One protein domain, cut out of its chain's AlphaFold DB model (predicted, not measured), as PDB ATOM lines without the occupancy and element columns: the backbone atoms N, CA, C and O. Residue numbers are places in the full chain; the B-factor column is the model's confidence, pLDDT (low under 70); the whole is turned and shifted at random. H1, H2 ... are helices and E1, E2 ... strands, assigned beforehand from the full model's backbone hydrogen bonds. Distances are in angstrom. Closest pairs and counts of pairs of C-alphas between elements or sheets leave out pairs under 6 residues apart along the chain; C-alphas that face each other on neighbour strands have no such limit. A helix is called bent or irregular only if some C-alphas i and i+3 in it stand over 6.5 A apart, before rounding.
ATOM      1  N   ILE A   6     269.132 193.424 260.296       87.94
ATOM      2  CA  ILE A   6     268.238 192.671 259.418       87.94
ATOM      3  C   ILE A   6     268.612 191.197 259.507       87.94
ATOM      4  O   ILE A   6     269.715 190.798 259.129       87.94
ATOM      5  N   ARG A   7     267.671 190.376 259.972       86.75
ATOM      6  CA  ARG A   7     267.824 188.922 260.029       86.75
ATOM      7  C   ARG A   7     267.086 188.271 258.865       86.75
ATOM      8  O   ARG A   7     265.876 188.418 258.717       86.75
ATOM      9  N   TYR A   8     267.828 187.540 258.049       86.19
ATOM     10  CA  TYR A   8     267.315 186.753 256.943       86.19
ATOM     11  C   TYR A   8     267.064 185.323 257.395       86.19
ATOM     12  O   TYR A   8     267.986 184.621 257.805       86.19
ATOM     13  N   ASN A   9     265.819 184.889 257.239       80.44
ATOM     14  CA  ASN A   9     265.400 183.509 257.434       80.44
ATOM     15  C   ASN A   9     264.779 183.009 256.124       80.44
ATOM     16  O   ASN A   9     264.115 183.770 255.420       80.44
ATOM     17  N   SER A  10     264.986 181.735 255.786       68.06
ATOM     18  CA  SER A  10     264.266 181.064 254.689       68.06
ATOM     19  C   SER A  10     264.306 181.798 253.335       68.06
ATOM     20  O   SER A  10     263.336 181.782 252.572       68.06
ATOM     21  N   VAL A  11     265.444 182.426 253.007       69.81
ATOM     22  CA  VAL A  11     265.649 183.203 251.768       69.81
ATOM     23  C   VAL A  11     265.228 182.429 250.517       69.81
ATOM     24  O   VAL A  11     264.600 182.991 249.627       69.81
ATOM     25  N   MET A  12     265.561 181.140 250.441       65.31
ATOM     26  CA  MET A  12     265.302 180.311 249.265       65.31
ATOM     27  C   MET A  12     263.805 180.057 249.053       65.31
ATOM     28  O   MET A  12     263.379 179.904 247.912       65.31
ATOM     29  N   ARG A  13     263.023 179.998 250.136       60.31
ATOM     30  CA  ARG A  13     261.641 179.508 250.115       60.31
ATOM     31  C   ARG A  13     260.613 180.634 249.957       60.31
ATOM     32  O   ARG A  13     259.590 180.408 249.325       60.31
ATOM     33  N   TYR A  14     260.901 181.833 250.475       57.41
ATOM     34  CA  TYR A  14     259.921 182.932 250.508       57.41
ATOM     35  C   TYR A  14     260.438 184.269 249.974       57.41
ATOM     36  O   TYR A  14     259.718 184.966 249.268       57.41
ATOM     37  N   LEU A  15     261.678 184.647 250.291       62.34
ATOM     38  CA  LEU A  15     262.188 185.980 249.940       62.34
ATOM     39  C   LEU A  15     262.727 186.046 248.507       62.34
ATOM     40  O   LEU A  15     262.687 187.093 247.863       62.34
ATOM     41  N   GLY A  16     263.273 184.939 248.006       68.44
ATOM     42  CA  GLY A  16     264.008 184.935 246.753       68.44
ATOM     43  C   GLY A  16     265.233 185.857 246.805       68.44
ATOM     44  O   GLY A  16     265.795 186.164 247.855       68.44
ATOM     45  N   ARG A  17     265.687 186.298 245.630       71.06
ATOM     46  CA  ARG A  17     266.973 187.005 245.467       71.06
ATOM     47  C   ARG A  17     266.876 188.527 245.608       71.06
ATOM     48  O   ARG A  17     267.894 189.195 245.788       71.06
ATOM     49  N   ALA A  18     265.682 189.098 245.469       74.94
ATOM     50  CA  ALA A  18     265.501 190.549 245.449       74.94
ATOM     51  C   ALA A  18     265.750 191.213 246.821       74.94
ATOM     52  O   ALA A  18     266.497 192.194 246.861       74.94
ATOM     53  N   PRO A  19     265.263 190.670 247.955       74.62
ATOM     54  CA  PRO A  19     265.418 191.316 249.262       74.62
ATOM     55  C   PRO A  19     266.871 191.423 249.739       74.62
ATOM     56  O   PRO A  19     267.250 192.418 250.356       74.62
ATOM     57  N   ILE A  20     267.722 190.449 249.396       78.00
ATOM     58  CA  ILE A  20     269.166 190.518 249.684       78.00
ATOM     59  C   ILE A  20     269.848 191.600 248.834       78.00
ATOM     60  O   ILE A  20     270.796 192.254 249.267       78.00
ATOM     61  N   ARG A  21     269.391 191.809 247.596       76.38
ATOM     62  CA  ARG A  21     269.964 192.836 246.718       76.38
ATOM     63  C   ARG A  21     269.574 194.244 247.168       76.38
ATOM     64  O   ARG A  21     270.413 195.139 247.088       76.38
ATOM     65  N   ILE A  22     268.335 194.430 247.618       78.81
ATOM     66  CA  ILE A  22     267.790 195.731 248.034       78.81
ATOM     67  C   ILE A  22     268.426 196.204 249.345       78.81
ATOM     68  O   ILE A  22     268.732 197.387 249.487       78.81
ATOM     69  N   SER A  23     268.754 195.292 250.264       79.94
ATOM     70  CA  SER A  23     269.400 195.656 251.532       79.94
ATOM     71  C   SER A  23     270.819 196.210 251.402       79.94
ATOM     72  O   SER A  23     271.406 196.635 252.392       79.94
ATOM     73  N   LYS A  24     271.368 196.300 250.185       77.75
ATOM     74  CA  LYS A  24     272.608 197.041 249.916       77.75
ATOM     75  C   LYS A  24     272.543 198.512 250.342       77.75
ATOM     76  O   LYS A  24     273.582 199.118 250.548       77.75
ATOM     77  N   HIS A  25     271.340 199.076 250.413       81.31
ATOM     78  CA  HIS A  25     271.113 200.485 250.726       81.31
ATOM     79  C   HIS A  25     270.998 200.770 252.227       81.31
ATOM     80  O   HIS A  25     270.801 201.918 252.611       81.31
ATOM     81  N   THR A  26     271.102 199.743 253.074       84.44
ATOM     82  CA  THR A  26     271.062 199.908 254.527       84.44
ATOM     83  C   THR A  26     272.422 199.635 255.168       84.44
ATOM     84  O   THR A  26     273.125 198.688 254.796       84.44
ATOM     85  N   SER A  27     272.757 200.452 256.167       86.94
ATOM     86  CA  SER A  27     273.911 200.283 257.056       86.94
ATOM     87  C   SER A  27     273.668 199.260 258.169       86.94
ATOM     88  O   SER A  27     274.596 198.950 258.905       86.94
ATOM     89  N   ALA A  28     272.444 198.735 258.295       89.75
ATOM     90  CA  ALA A  28     272.115 197.703 259.275       89.75
ATOM     91  C   ALA A  28     273.033 196.483 259.123       89.75
ATOM     92  O   ALA A  28     273.335 196.081 257.986       89.75
ATOM     93  N   LYS A  29     273.389 195.856 260.252       91.56
ATOM     94  CA  LYS A  29     274.019 194.529 260.254       91.56
ATOM     95  C   LYS A  29     273.076 193.520 259.603       91.56
ATOM     96  O   LYS A  29     271.854 193.654 259.690       91.56
ATOM     97  N   LYS A  30     273.622 192.521 258.923       92.31
ATOM     98  CA  LYS A  30     272.862 191.538 258.145       92.31
ATOM     99  C   LYS A  30     273.261 190.142 258.574       92.31
ATOM    100  O   LYS A  30     274.396 189.718 258.365       92.31
ATOM    101  N   TRP A  31     272.317 189.429 259.170       93.06
ATOM    102  CA  TRP A  31     272.519 188.061 259.633       93.06
ATOM    103  C   TRP A  31     271.714 187.101 258.776       93.06
ATOM    104  O   TRP A  31     270.547 187.363 258.495       93.06
ATOM    105  N   MET A  32     272.310 185.981 258.383       92.12
ATOM    106  CA  MET A  32     271.630 184.922 257.638       92.12
ATOM    107  C   MET A  32     271.513 183.677 258.498       92.12
ATOM    108  O   MET A  32     272.536 183.170 258.938       92.12
ATOM    109  N   MET A  33     270.306 183.140 258.677       91.31
ATOM    110  CA  MET A  33     270.116 181.874 259.378       91.31
ATOM    111  C   MET A  33     269.785 180.717 258.434       91.31
ATOM    112  O   MET A  33     268.791 180.741 257.702       91.31
ATOM    113  N   PHE A  34     270.596 179.663 258.497       89.19
ATOM    114  CA  PHE A  34     270.408 178.430 257.737       89.19
ATOM    115  C   PHE A  34     269.459 177.469 258.461       89.19
ATOM    116  O   PHE A  34     269.886 176.516 259.100       89.19
ATOM    117  N   HIS A  35     268.154 177.711 258.342       83.62
ATOM    118  CA  HIS A  35     267.128 176.792 258.858       83.62
ATOM    119  C   HIS A  35     266.776 175.642 257.905       83.62
ATOM    120  O   HIS A  35     266.247 174.624 258.337       83.62
ATOM    121  N   ASP A  36     266.987 175.829 256.602       84.75
ATOM    122  CA  ASP A  36     266.520 174.902 255.569       84.75
ATOM    123  C   ASP A  36     267.705 174.143 254.966       84.75
ATOM    124  O   ASP A  36     268.592 174.740 254.361       84.75
ATOM    125  N   LEU A  37     267.713 172.814 255.049       88.44
ATOM    126  CA  LEU A  37     268.762 172.001 254.419       88.44
ATOM    127  C   LEU A  37     268.706 172.047 252.883       88.44
ATOM    128  O   LEU A  37     269.639 171.625 252.204       88.44
ATOM    129  N   GLY A  38     267.659 172.642 252.313       89.31
ATOM    130  CA  GLY A  38     267.514 172.896 250.890       89.31
ATOM    131  C   GLY A  38     268.598 173.792 250.279       89.31
ATOM    132  O   GLY A  38     268.730 173.774 249.056       89.31
ATOM    133  N   TYR A  39     269.384 174.511 251.092       89.44
ATOM    134  CA  TYR A  39     270.601 175.212 250.652       89.44
ATOM    135  C   TYR A  39     271.746 174.267 250.273       89.44
ATOM    136  O   TYR A  39     272.593 174.625 249.459       89.44
ATOM    137  N   PHE A  40     271.752 173.061 250.837       91.19
ATOM    138  CA  PHE A  40     272.835 172.088 250.701       91.19
ATOM    139  C   PHE A  40     272.382 170.805 249.996       91.19
ATOM    140  O   PHE A  40     273.218 170.059 249.490       91.19
ATOM    141  N   TYR A  41     271.066 170.569 249.915       92.94
ATOM    142  CA  TYR A  41     270.486 169.343 249.378       92.94
ATOM    143  C   TYR A  41     269.337 169.594 248.377       92.94
ATOM    144  O   TYR A  41     268.521 170.509 248.574       92.94
ATOM    145  N   PRO A  42     269.197 168.794 247.299       91.44
ATOM    146  CA  PRO A  42     268.157 169.009 246.295       91.44
ATOM    147  C   PRO A  42     266.722 168.840 246.811       91.44
ATOM    148  O   PRO A  42     265.869 169.677 246.510       91.44
ATOM    149  N   PHE A  43     266.463 167.828 247.640       90.06
ATOM    150  CA  PHE A  43     265.130 167.512 248.166       90.06
ATOM    151  C   PHE A  43     265.193 167.345 249.688       90.06
ATOM    152  O   PHE A  43     265.323 166.222 250.164       90.06
ATOM    153  N   PRO A  44     265.168 168.438 250.474       87.88
ATOM    154  CA  PRO A  44     265.426 168.372 251.916       87.88
ATOM    155  C   PRO A  44     264.446 167.468 252.678       87.88
ATOM    156  O   PRO A  44     264.832 166.880 253.675       87.88
ATOM    157  N   SER A  45     263.216 167.288 252.184       88.12
ATOM    158  CA  SER A  45     262.240 166.347 252.755       88.12
ATOM    159  C   SER A  45     262.603 164.866 252.578       88.12
ATOM    160  O   SER A  45     261.981 164.018 253.202       88.12
ATOM    161  N   GLN A  46     263.571 164.548 251.715       89.25
ATOM    162  CA  GLN A  46     264.064 163.189 251.460       89.25
ATOM    163  C   GLN A  46     265.444 162.946 252.089       89.25
ATOM    164  O   GLN A  46     266.055 161.906 251.853       89.25
ATOM    165  N   LEU A  47     265.953 163.916 252.851       89.00
ATOM    166  CA  LEU A  47     267.202 163.779 253.577       89.00
ATOM    167  C   LEU A  47     266.960 162.946 254.843       89.00
ATOM    168  O   LEU A  47     266.123 163.299 255.667       89.00
ATOM    169  N   THR A  48     267.703 161.856 254.993       88.75
ATOM    170  CA  THR A  48     267.631 160.938 256.139       88.75
ATOM    171  C   THR A  48     268.911 160.935 256.969       88.75
ATOM    172  O   THR A  48     268.892 160.513 258.121       88.75
ATOM    173  N   SER A  49     270.029 161.406 256.407       88.75
ATOM    174  CA  SER A  49     271.322 161.476 257.087       88.75
ATOM    175  C   SER A  49     272.169 162.641 256.574       88.75
ATOM    176  O   SER A  49     272.180 162.951 255.382       88.75
ATOM    177  N   GLU A  50     272.951 163.245 257.469       86.44
ATOM    178  CA  GLU A  50     273.892 164.328 257.160       86.44
ATOM    179  C   GLU A  50     274.936 163.925 256.106       86.44
ATOM    180  O   GLU A  50     275.303 164.739 255.263       86.44
ATOM    181  N   HIS A  51     275.351 162.653 256.063       89.31
ATOM    182  CA  HIS A  51     276.333 162.150 255.090       89.31
ATOM    183  C   HIS A  51     275.866 162.242 253.630       89.31
ATOM    184  O   HIS A  51     276.681 162.130 252.704       89.31
ATOM    185  N   GLN A  52     274.561 162.406 253.396       91.94
ATOM    186  CA  GLN A  52     274.022 162.643 252.059       91.94
ATOM    187  C   GLN A  52     274.352 164.056 251.560       91.94
ATOM    188  O   GLN A  52     274.439 164.264 250.350       91.94
ATOM    189  N   ILE A  53     274.595 165.010 252.464       92.50
ATOM    190  CA  ILE A  53     275.073 166.344 252.116       92.50
ATOM    191  C   ILE A  53     276.547 166.233 251.724       92.50
ATOM    192  O   ILE A  53     277.419 165.932 252.535       92.50
ATOM    193  N   LYS A  54     276.832 166.459 250.441       94.12
ATOM    194  CA  LYS A  54     278.191 166.390 249.900       94.12
ATOM    195  C   LYS A  54     278.801 167.786 249.846       94.12
ATOM    196  O   LYS A  54     278.315 168.655 249.128       94.12
ATOM    197  N   THR A  55     279.891 167.979 250.579       92.44
ATOM    198  CA  THR A  55     280.661 169.229 250.626       92.44
ATOM    199  C   THR A  55     282.034 169.050 249.966       92.44
ATOM    200  O   THR A  55     282.585 167.954 250.061       92.44
ATOM    201  N   PRO A  56     282.631 170.071 249.319       94.12
ATOM    202  CA  PRO A  56     282.132 171.439 249.126       94.12
ATOM    203  C   PRO A  56     280.961 171.537 248.138       94.12
ATOM    204  O   PRO A  56     280.673 170.587 247.405       94.12
ATOM    205  N   PHE A  57     280.305 172.702 248.100       93.19
ATOM    206  CA  PHE A  57     279.152 172.981 247.238       93.19
ATOM    207  C   PHE A  57     279.574 173.131 245.772       93.19
ATOM    208  O   PHE A  57     279.832 174.227 245.274       93.19
ATOM    209  N   THR A  58     279.651 171.999 245.077       94.69
ATOM    210  CA  THR A  58     279.947 171.904 243.643       94.69
ATOM    211  C   THR A  58     278.812 171.186 242.923       94.69
ATOM    212  O   THR A  58     278.101 170.385 243.531       94.69
ATOM    213  N   LEU A  59     278.650 171.417 241.616       93.44
ATOM    214  CA  LEU A  59     277.600 170.753 240.831       93.44
ATOM    215  C   LEU A  59     277.718 169.224 240.912       93.44
ATOM    216  O   LEU A  59     276.712 168.540 241.085       93.44
ATOM    217  N   LYS A  60     278.948 168.695 240.850       94.00
ATOM    218  CA  LYS A  60     279.226 167.258 240.983       94.00
ATOM    219  C   LYS A  60     278.717 166.720 242.318       94.00
ATOM    220  O   LYS A  60     278.009 165.720 242.335       94.00
ATOM    221  N   HIS A  61     279.046 167.387 243.421       94.25
ATOM    222  CA  HIS A  61     278.593 166.993 244.754       94.25
ATOM    223  C   HIS A  61     277.080 167.124 244.922       94.25
ATOM    224  O   HIS A  61     276.447 166.223 245.463       94.25
ATOM    225  N   PHE A  62     276.481 168.189 244.392       93.31
ATOM    226  CA  PHE A  62     275.044 168.410 244.477       93.31
ATOM    227  C   PHE A  62     274.254 167.358 243.686       93.31
ATOM    228  O   PHE A  62     273.259 166.838 244.181       93.31
ATOM    229  N   LEU A  63     274.730 166.962 242.503       92.62
ATOM    230  CA  LEU A  63     274.155 165.843 241.752       92.62
ATOM    231  C   LEU A  63     274.397 164.499 242.454       92.62
ATOM    232  O   LEU A  63     273.485 163.686 242.534       92.62
ATOM    233  N   ALA A  64     275.592 164.275 243.006       91.88
ATOM    234  CA  ALA A  64     275.920 163.043 243.727       91.88
ATOM    235  C   ALA A  64     275.157 162.888 245.053       91.88
ATOM    236  O   ALA A  64     274.995 161.769 245.535       91.88
ATOM    237  N   SER A  65     274.677 163.990 245.638       90.44
ATOM    238  CA  SER A  65     273.871 163.971 246.862       90.44
ATOM    239  C   SER A  65     272.513 163.281 246.665       90.44
ATOM    240  O   SER A  65     271.944 162.746 247.616       90.44
ATOM    241  N   TYR A  66     272.011 163.227 245.425       87.81
ATOM    242  CA  TYR A  66     270.744 162.588 245.095       87.81
ATOM    243  C   TYR A  66     270.890 161.639 243.904       87.81
ATOM    244  O   TYR A  66     270.923 162.050 242.742       87.81
ATOM    245  N   GLN A  67     270.944 160.339 244.192       86.25
ATOM    246  CA  GLN A  67     271.041 159.310 243.165       86.25
ATOM    247  C   GLN A  67     269.704 159.175 242.427       86.25
ATOM    248  O   GLN A  67     268.690 158.770 242.989       86.25
ATOM    249  N   THR A  68     269.688 159.526 241.143       86.75
ATOM    250  CA  THR A  68     268.523 159.314 240.285       86.75
ATOM    251  C   THR A  68     268.937 159.063 238.845       86.75
ATOM    252  O   THR A  68     269.831 159.725 238.317       86.75
ATOM    253  N   ASN A  69     268.247 158.133 238.186       89.31
ATOM    254  CA  ASN A  69     268.415 157.862 236.759       89.31
ATOM    255  C   ASN A  69     267.460 158.693 235.888       89.31
ATOM    256  O   ASN A  69     267.604 158.708 234.670       89.31
ATOM    257  N   ASN A  70     266.517 159.426 236.493       93.38
ATOM    258  CA  ASN A  70     265.538 160.214 235.751       93.38
ATOM    259  C   ASN A  70     266.170 161.529 235.228       93.38
ATOM    260  O   ASN A  70     266.589 162.365 236.040       93.38
ATOM    261  N   PRO A  71     266.211 161.757 233.901       91.31
ATOM    262  CA  PRO A  71     266.850 162.936 233.315       91.31
ATOM    263  C   PRO A  71     266.137 164.251 233.666       91.31
ATOM    264  O   PRO A  71     266.806 165.255 233.905       91.31
ATOM    265  N   LEU A  72     264.805 164.252 233.791       93.38
ATOM    266  CA  LEU A  72     264.039 165.438 234.197       93.38
ATOM    267  C   LEU A  72     264.371 165.845 235.635       93.38
ATOM    268  O   LEU A  72     264.546 167.027 235.927       93.38
ATOM    269  N   LYS A  73     264.541 164.864 236.534       91.31
ATOM    270  CA  LYS A  73     264.990 165.135 237.907       91.31
ATOM    271  C   LYS A  73     266.403 165.711 237.923       91.31
ATOM    272  O   LYS A  73     266.637 166.689 238.626       91.31
ATOM    273  N   LYS A  74     267.333 165.170 237.124       92.06
ATOM    274  CA  LYS A  74     268.695 165.729 236.999       92.06
ATOM    275  C   LYS A  74     268.673 167.181 236.521       92.06
ATOM    276  O   LYS A  74     269.391 168.012 237.083       92.06
ATOM    277  N   LEU A  75     267.832 167.505 235.537       92.94
ATOM    278  CA  LEU A  75     267.668 168.876 235.051       92.94
ATOM    279  C   LEU A  75     267.128 169.807 236.148       92.94
ATOM    280  O   LEU A  75     267.694 170.877 236.371       92.94
ATOM    281  N   ALA A  76     266.103 169.381 236.891       91.94
ATOM    282  CA  ALA A  76     265.556 170.148 238.011       91.94
ATOM    283  C   ALA A  76     266.595 170.389 239.124       91.94
ATOM    284  O   ALA A  76     266.731 171.511 239.615       91.94
ATOM    285  N   ILE A  77     267.382 169.365 239.483       93.75
ATOM    286  CA  ILE A  77     268.476 169.472 240.464       93.75
ATOM    287  C   ILE A  77     269.530 170.476 239.984       93.75
ATOM    288  O   ILE A  77     269.995 171.312 240.758       93.75
ATOM    289  N   THR A  78     269.868 170.429 238.697       94.06
ATOM    290  CA  THR A  78     270.841 171.334 238.073       94.06
ATOM    291  C   THR A  78     270.333 172.779 238.079       94.06
ATOM    292  O   THR A  78     271.059 173.689 238.478       94.06
ATOM    293  N   GLY A  79     269.065 173.007 237.725       93.19
ATOM    294  CA  GLY A  79     268.432 174.327 237.815       93.19
ATOM    295  C   GLY A  79     268.429 174.872 239.247       93.19
ATOM    296  O   GLY A  79     268.809 176.024 239.482       93.19
ATOM    297  N   LYS A  80     268.092 174.022 240.227       91.75
ATOM    298  CA  LYS A  80     268.167 174.377 241.650       91.75
ATOM    299  C   LYS A  80     269.592 174.749 242.063       91.75
ATOM    300  O   LYS A  80     269.769 175.772 242.723       91.75
ATOM    301  N   TYR A  81     270.595 173.978 241.643       93.88
ATOM    302  CA  TYR A  81     272.002 174.271 241.918       93.88
ATOM    303  C   TYR A  81     272.396 175.671 241.436       93.88
ATOM    304  O   TYR A  81     272.967 176.439 242.206       93.88
ATOM    305  N   PHE A  82     272.053 176.050 240.202       93.00
ATOM    306  CA  PHE A  82     272.378 177.386 239.693       93.00
ATOM    307  C   PHE A  82     271.656 178.498 240.457       93.00
ATOM    308  O   PHE A  82     272.264 179.526 240.764       93.00
ATOM    309  N   SER A  83     270.388 178.293 240.822       90.44
ATOM    310  CA  SER A  83     269.654 179.243 241.665       90.44
ATOM    311  C   SER A  83     270.348 179.445 243.019       90.44
ATOM    312  O   SER A  83     270.612 180.579 243.433       90.44
ATOM    313  N   LEU A  84     270.742 178.347 243.666       90.56
ATOM    314  CA  LEU A  84     271.476 178.354 244.929       90.56
ATOM    315  C   LEU A  84     272.860 178.982 244.806       90.56
ATOM    316  O   LEU A  84     273.235 179.771 245.665       90.56
ATOM    317  N   LEU A  85     273.594 178.708 243.728       91.00
ATOM    318  CA  LEU A  85     274.904 179.304 243.469       91.00
ATOM    319  C   LEU A  85     274.819 180.834 243.415       91.00
ATOM    320  O   LEU A  85     275.706 181.541 243.892       91.00
ATOM    321  N   LEU A  86     273.730 181.364 242.861       88.88
ATOM    322  CA  LEU A  86     273.498 182.802 242.809       88.88
ATOM    323  C   LEU A  86     273.106 183.384 244.171       88.88
ATOM    324  O   LEU A  86     273.524 184.498 244.483       88.88
ATOM    325  N   ILE A  87     272.329 182.653 244.976       88.44
ATOM    326  CA  ILE A  87     272.025 183.036 246.362       88.44
ATOM    327  C   ILE A  87     273.309 183.023 247.198       88.44
ATOM    328  O   ILE A  87     273.603 184.012 247.859       88.44
ATOM    329  N   LYS A  88     274.116 181.963 247.098       89.38
ATOM    330  CA  LYS A  88     275.428 181.813 247.743       89.38
ATOM    331  C   LYS A  88     276.311 183.035 247.521       89.38
ATOM    332  O   LYS A  88     276.681 183.693 248.487       89.38
ATOM    333  N   LYS A  89     276.515 183.427 246.259       89.06
ATOM    334  CA  LYS A  89     277.287 184.632 245.905       89.06
ATOM    335  C   LYS A  89     276.742 185.914 246.541       89.06
ATOM    336  O   LYS A  89     277.499 186.838 246.828       89.06
ATOM    337  N   GLN A  90     275.423 186.025 246.709       88.44
ATOM    338  CA  GLN A  90     274.824 187.192 247.355       88.44
ATOM    339  C   GLN A  90     275.014 187.171 248.867       88.44
ATOM    340  O   GLN A  90     275.297 188.223 249.432       88.44
ATOM    341  N   LEU A  91     274.856 186.009 249.497       88.50
ATOM    342  CA  LEU A  91     275.027 185.842 250.934       88.50
ATOM    343  C   LEU A  91     276.479 186.119 251.345       88.50
ATOM    344  O   LEU A  91     276.704 186.965 252.202       88.50
ATOM    345  N   GLU A  92     277.452 185.516 250.661       87.81
ATOM    346  CA  GLU A  92     278.892 185.721 250.914       87.81
ATOM    347  C   GLU A  92     279.308 187.189 250.838       87.81
ATOM    348  O   GLU A  92     280.108 187.662 251.634       87.81
ATOM    349  N   LYS A  93     278.739 187.937 249.889       88.00
ATOM    350  CA  LYS A  93     279.094 189.341 249.679       88.00
ATOM    351  C   LYS A  93     278.449 190.296 250.691       88.00
ATOM    352  O   LYS A  93     278.852 191.455 250.759       88.00
ATOM    353  N   ARG A  94     277.366 189.892 251.358       88.06
ATOM    354  CA  ARG A  94     276.435 190.848 251.991       88.06
ATOM    355  C   ARG A  94     276.060 190.525 253.424       88.06
ATOM    356  O   ARG A  94     275.403 191.359 254.034       88.06
ATOM    357  N   MET A  95     276.374 189.336 253.913       91.56
ATOM    358  CA  MET A  95     276.055 188.943 255.278       91.56
ATOM    359  C   MET A  95     277.281 189.143 256.155       91.56
ATOM    360  O   MET A  95     278.386 188.764 255.779       91.56
ATOM    361  N   ASP A  96     277.055 189.724 257.326       93.06
ATOM    362  CA  ASP A  96     278.092 189.953 258.328       93.06
ATOM    363  C   ASP A  96     278.265 188.719 259.222       93.06
ATOM    364  O   ASP A  96     279.356 188.431 259.709       93.06
ATOM    365  N   THR A  97     277.179 187.973 259.443       94.50
ATOM    366  CA  THR A  97     277.163 186.788 260.309       94.50
ATOM    367  C   THR A  97     276.228 185.725 259.748       94.50
ATOM    368  O   THR A  97     275.156 186.024 259.210       94.50
ATOM    369  N   PHE A  98     276.629 184.470 259.907       94.12
ATOM    370  CA  PHE A  98     275.886 183.292 259.501       94.12
ATOM    371  C   PHE A  98     275.504 182.494 260.739       94.12
ATOM    372  O   PHE A  98     276.350 182.117 261.539       94.12
ATOM    373  N   LEU A  99     274.214 182.252 260.904       93.38
ATOM    374  CA  LEU A  99     273.650 181.531 262.029       93.38
ATOM    375  C   LEU A  99     273.267 180.122 261.584       93.38
ATOM    376  O   LEU A  99     272.631 179.943 260.540       93.38
ATOM    377  N   VAL A 100     273.616 179.132 262.394       92.19
ATOM    378  CA  VAL A 100     273.247 177.727 262.181       92.19
ATOM    379  C   VAL A 100     272.545 177.168 263.418       92.19
ATOM    380  O   VAL A 100     272.874 177.577 264.526       92.19
ATOM    381  N   PRO A 101     271.568 176.260 263.271       89.50
ATOM    382  CA  PRO A 101     270.823 175.708 264.403       89.50
ATOM    383  C   PRO A 101     271.630 174.707 265.247       89.50
ATOM    384  O   PRO A 101     271.234 174.412 266.367       89.50
ATOM    385  N   SER A 102     272.729 174.166 264.723       88.62
ATOM    386  CA  SER A 102     273.525 173.117 265.368       88.62
ATOM    387  C   SER A 102     274.993 173.193 264.945       88.62
ATOM    388  O   SER A 102     275.317 173.712 263.873       88.62
ATOM    389  N   ASP A 103     275.890 172.633 265.761       89.06
ATOM    390  CA  ASP A 103     277.329 172.665 265.479       89.06
ATOM    391  C   ASP A 103     277.730 171.846 264.248       89.06
ATOM    392  O   ASP A 103     278.621 172.270 263.515       89.06
ATOM    393  N   PHE A 104     277.046 170.736 263.942       88.25
ATOM    394  CA  PHE A 104     277.362 169.941 262.745       88.25
ATOM    395  C   PHE A 104     277.207 170.768 261.455       88.25
ATOM    396  O   PHE A 104     277.951 170.596 260.487       88.25
ATOM    397  N   MET A 105     276.272 171.725 261.444       91.31
ATOM    398  CA  MET A 105     276.051 172.587 260.288       91.31
ATOM    399  C   MET A 105     277.180 173.594 260.075       91.31
ATOM    400  O   MET A 105     277.323 174.074 258.950       91.31
ATOM    401  N   LYS A 106     277.997 173.900 261.094       92.69
ATOM    402  CA  LYS A 106     279.143 174.808 260.939       92.69
ATOM    403  C   LYS A 106     280.084 174.316 259.852       92.69
ATOM    404  O   LYS A 106     280.382 175.061 258.924       92.69
ATOM    405  N   ASP A 107     280.473 173.046 259.924       92.75
ATOM    406  CA  ASP A 107     281.391 172.436 258.962       92.75
ATOM    407  C   ASP A 107     280.781 172.385 257.552       92.75
ATOM    408  O   ASP A 107     281.439 172.719 256.563       92.75
ATOM    409  N   ILE A 108     279.482 172.075 257.459       93.19
ATOM    410  CA  ILE A 108     278.754 172.074 256.184       93.19
ATOM    411  C   ILE A 108     278.770 173.467 255.551       93.19
ATOM    412  O   ILE A 108     279.077 173.591 254.362       93.19
ATOM    413  N   VAL A 109     278.446 174.511 256.320       93.75
ATOM    414  CA  VAL A 109     278.421 175.902 255.846       93.75
ATOM    415  C   VAL A 109     279.824 176.366 255.482       93.75
ATOM    416  O   VAL A 109     280.007 176.883 254.381       93.75
TER     417      VAL A 109
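Overview. This is residues 6 to 109 of the 129 residues of an uncharacterized protein of Candidatus Gracilibacteria bacterium (UniProt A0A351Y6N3). A small three-strand sheet lies toward one end of an elongated body, and one long helix, H4, runs along most of the body's length, with its last residues at the sheet and H2 beside them. Toward the other end, H3 packs on the first half of H4, after the long unnamed stretch of residues 34 to 58 that leads away from the sheet; the short helix H5 packs by the edge strand E3. The printed part has 104 residues, with five named helices and three named strands in the order E1 H1 H2 E2 H3 H4 E3 H5, and its class is mixed, helices and strands. The sheet has the order E1 E2 E3 and is parallel throughout. The whole is compact, with a radius of gyration of the C-alphas of 14.3 A, and spans 47 by 29 by 21 A.

Along the chain. The sheet consists of E1, residues 6 to 9, 9.8 A long, from C-alpha 6 at (268.238, 192.671, 259.418); E2, residues 29 to 33, 13.3 A; and E3, residues 97 to 100, 10.0 A. H4, residues 71 to 94, is 34.9 A long, from C-alpha 71 at (266.850, 162.936, 233.315) to C-alpha 94 at (276.435, 190.848, 251.991). H1 is residues 11 to 15, 4.8 A; H2 residues 18 to 25, 12.6 A; H3 residues 59 to 64, 8.4 A; H5 residues 104 to 109, 9.2 A. H1 is irregular, but only just: C-alphas 12 and 15 are 6.50 A apart.

Arrangement. E2 is the inner strand. E1 and E2 are parallel at 12 degrees, with N 8 and O 31 within hydrogen-bond range at 2.8 A. E2 and E3 are parallel at 20 degrees, with N 99 and O 32 at 2.7 A. E1, H1 H2, E2 and E2, H3 H4, E3 are strand-helix-strand units, parallel neighbour strands joined through helices, both with right-handed crossovers. H4 only grazes the sheet, with residues 91 to 94; H2 grazes it with residues 19 to 24 and H5 with residues 105 to 109. H2 touches residues 90 to 94 of H4 alone, at a shallow tilt of 12 degrees, the same way; their closest C-alphas, of Ile 20 and Gln 90, are 7.0 A apart. H3 touches residues 74 to 81 of H4 alone, at a steep tilt of 50 degrees, opposite ways; their closest C-alphas, of Leu 59 and Tyr 81, are 6.7 A apart. H1 is close to H4 but not clearly touching, with the C-alphas of Met 12 and Leu 84 closest at 7.8 A. H4 and H5 are apart. Every O i to N i+4 pair is within hydrogen-bond range in H1, H3 and H4, against 2 of 4 in H2 and 1 of 2 in H5.

Size, cuts and confidence. The two C-alphas farthest apart, of Ser 27 and Asn 69, are 47.3 A apart. The printed part has no cut. The link from E2 to H3, 25 residues, is long. The mean pLDDT of the printed part is 87.6, and residues 10 to 16, of which 11 to 15 belong to H1, are under 70.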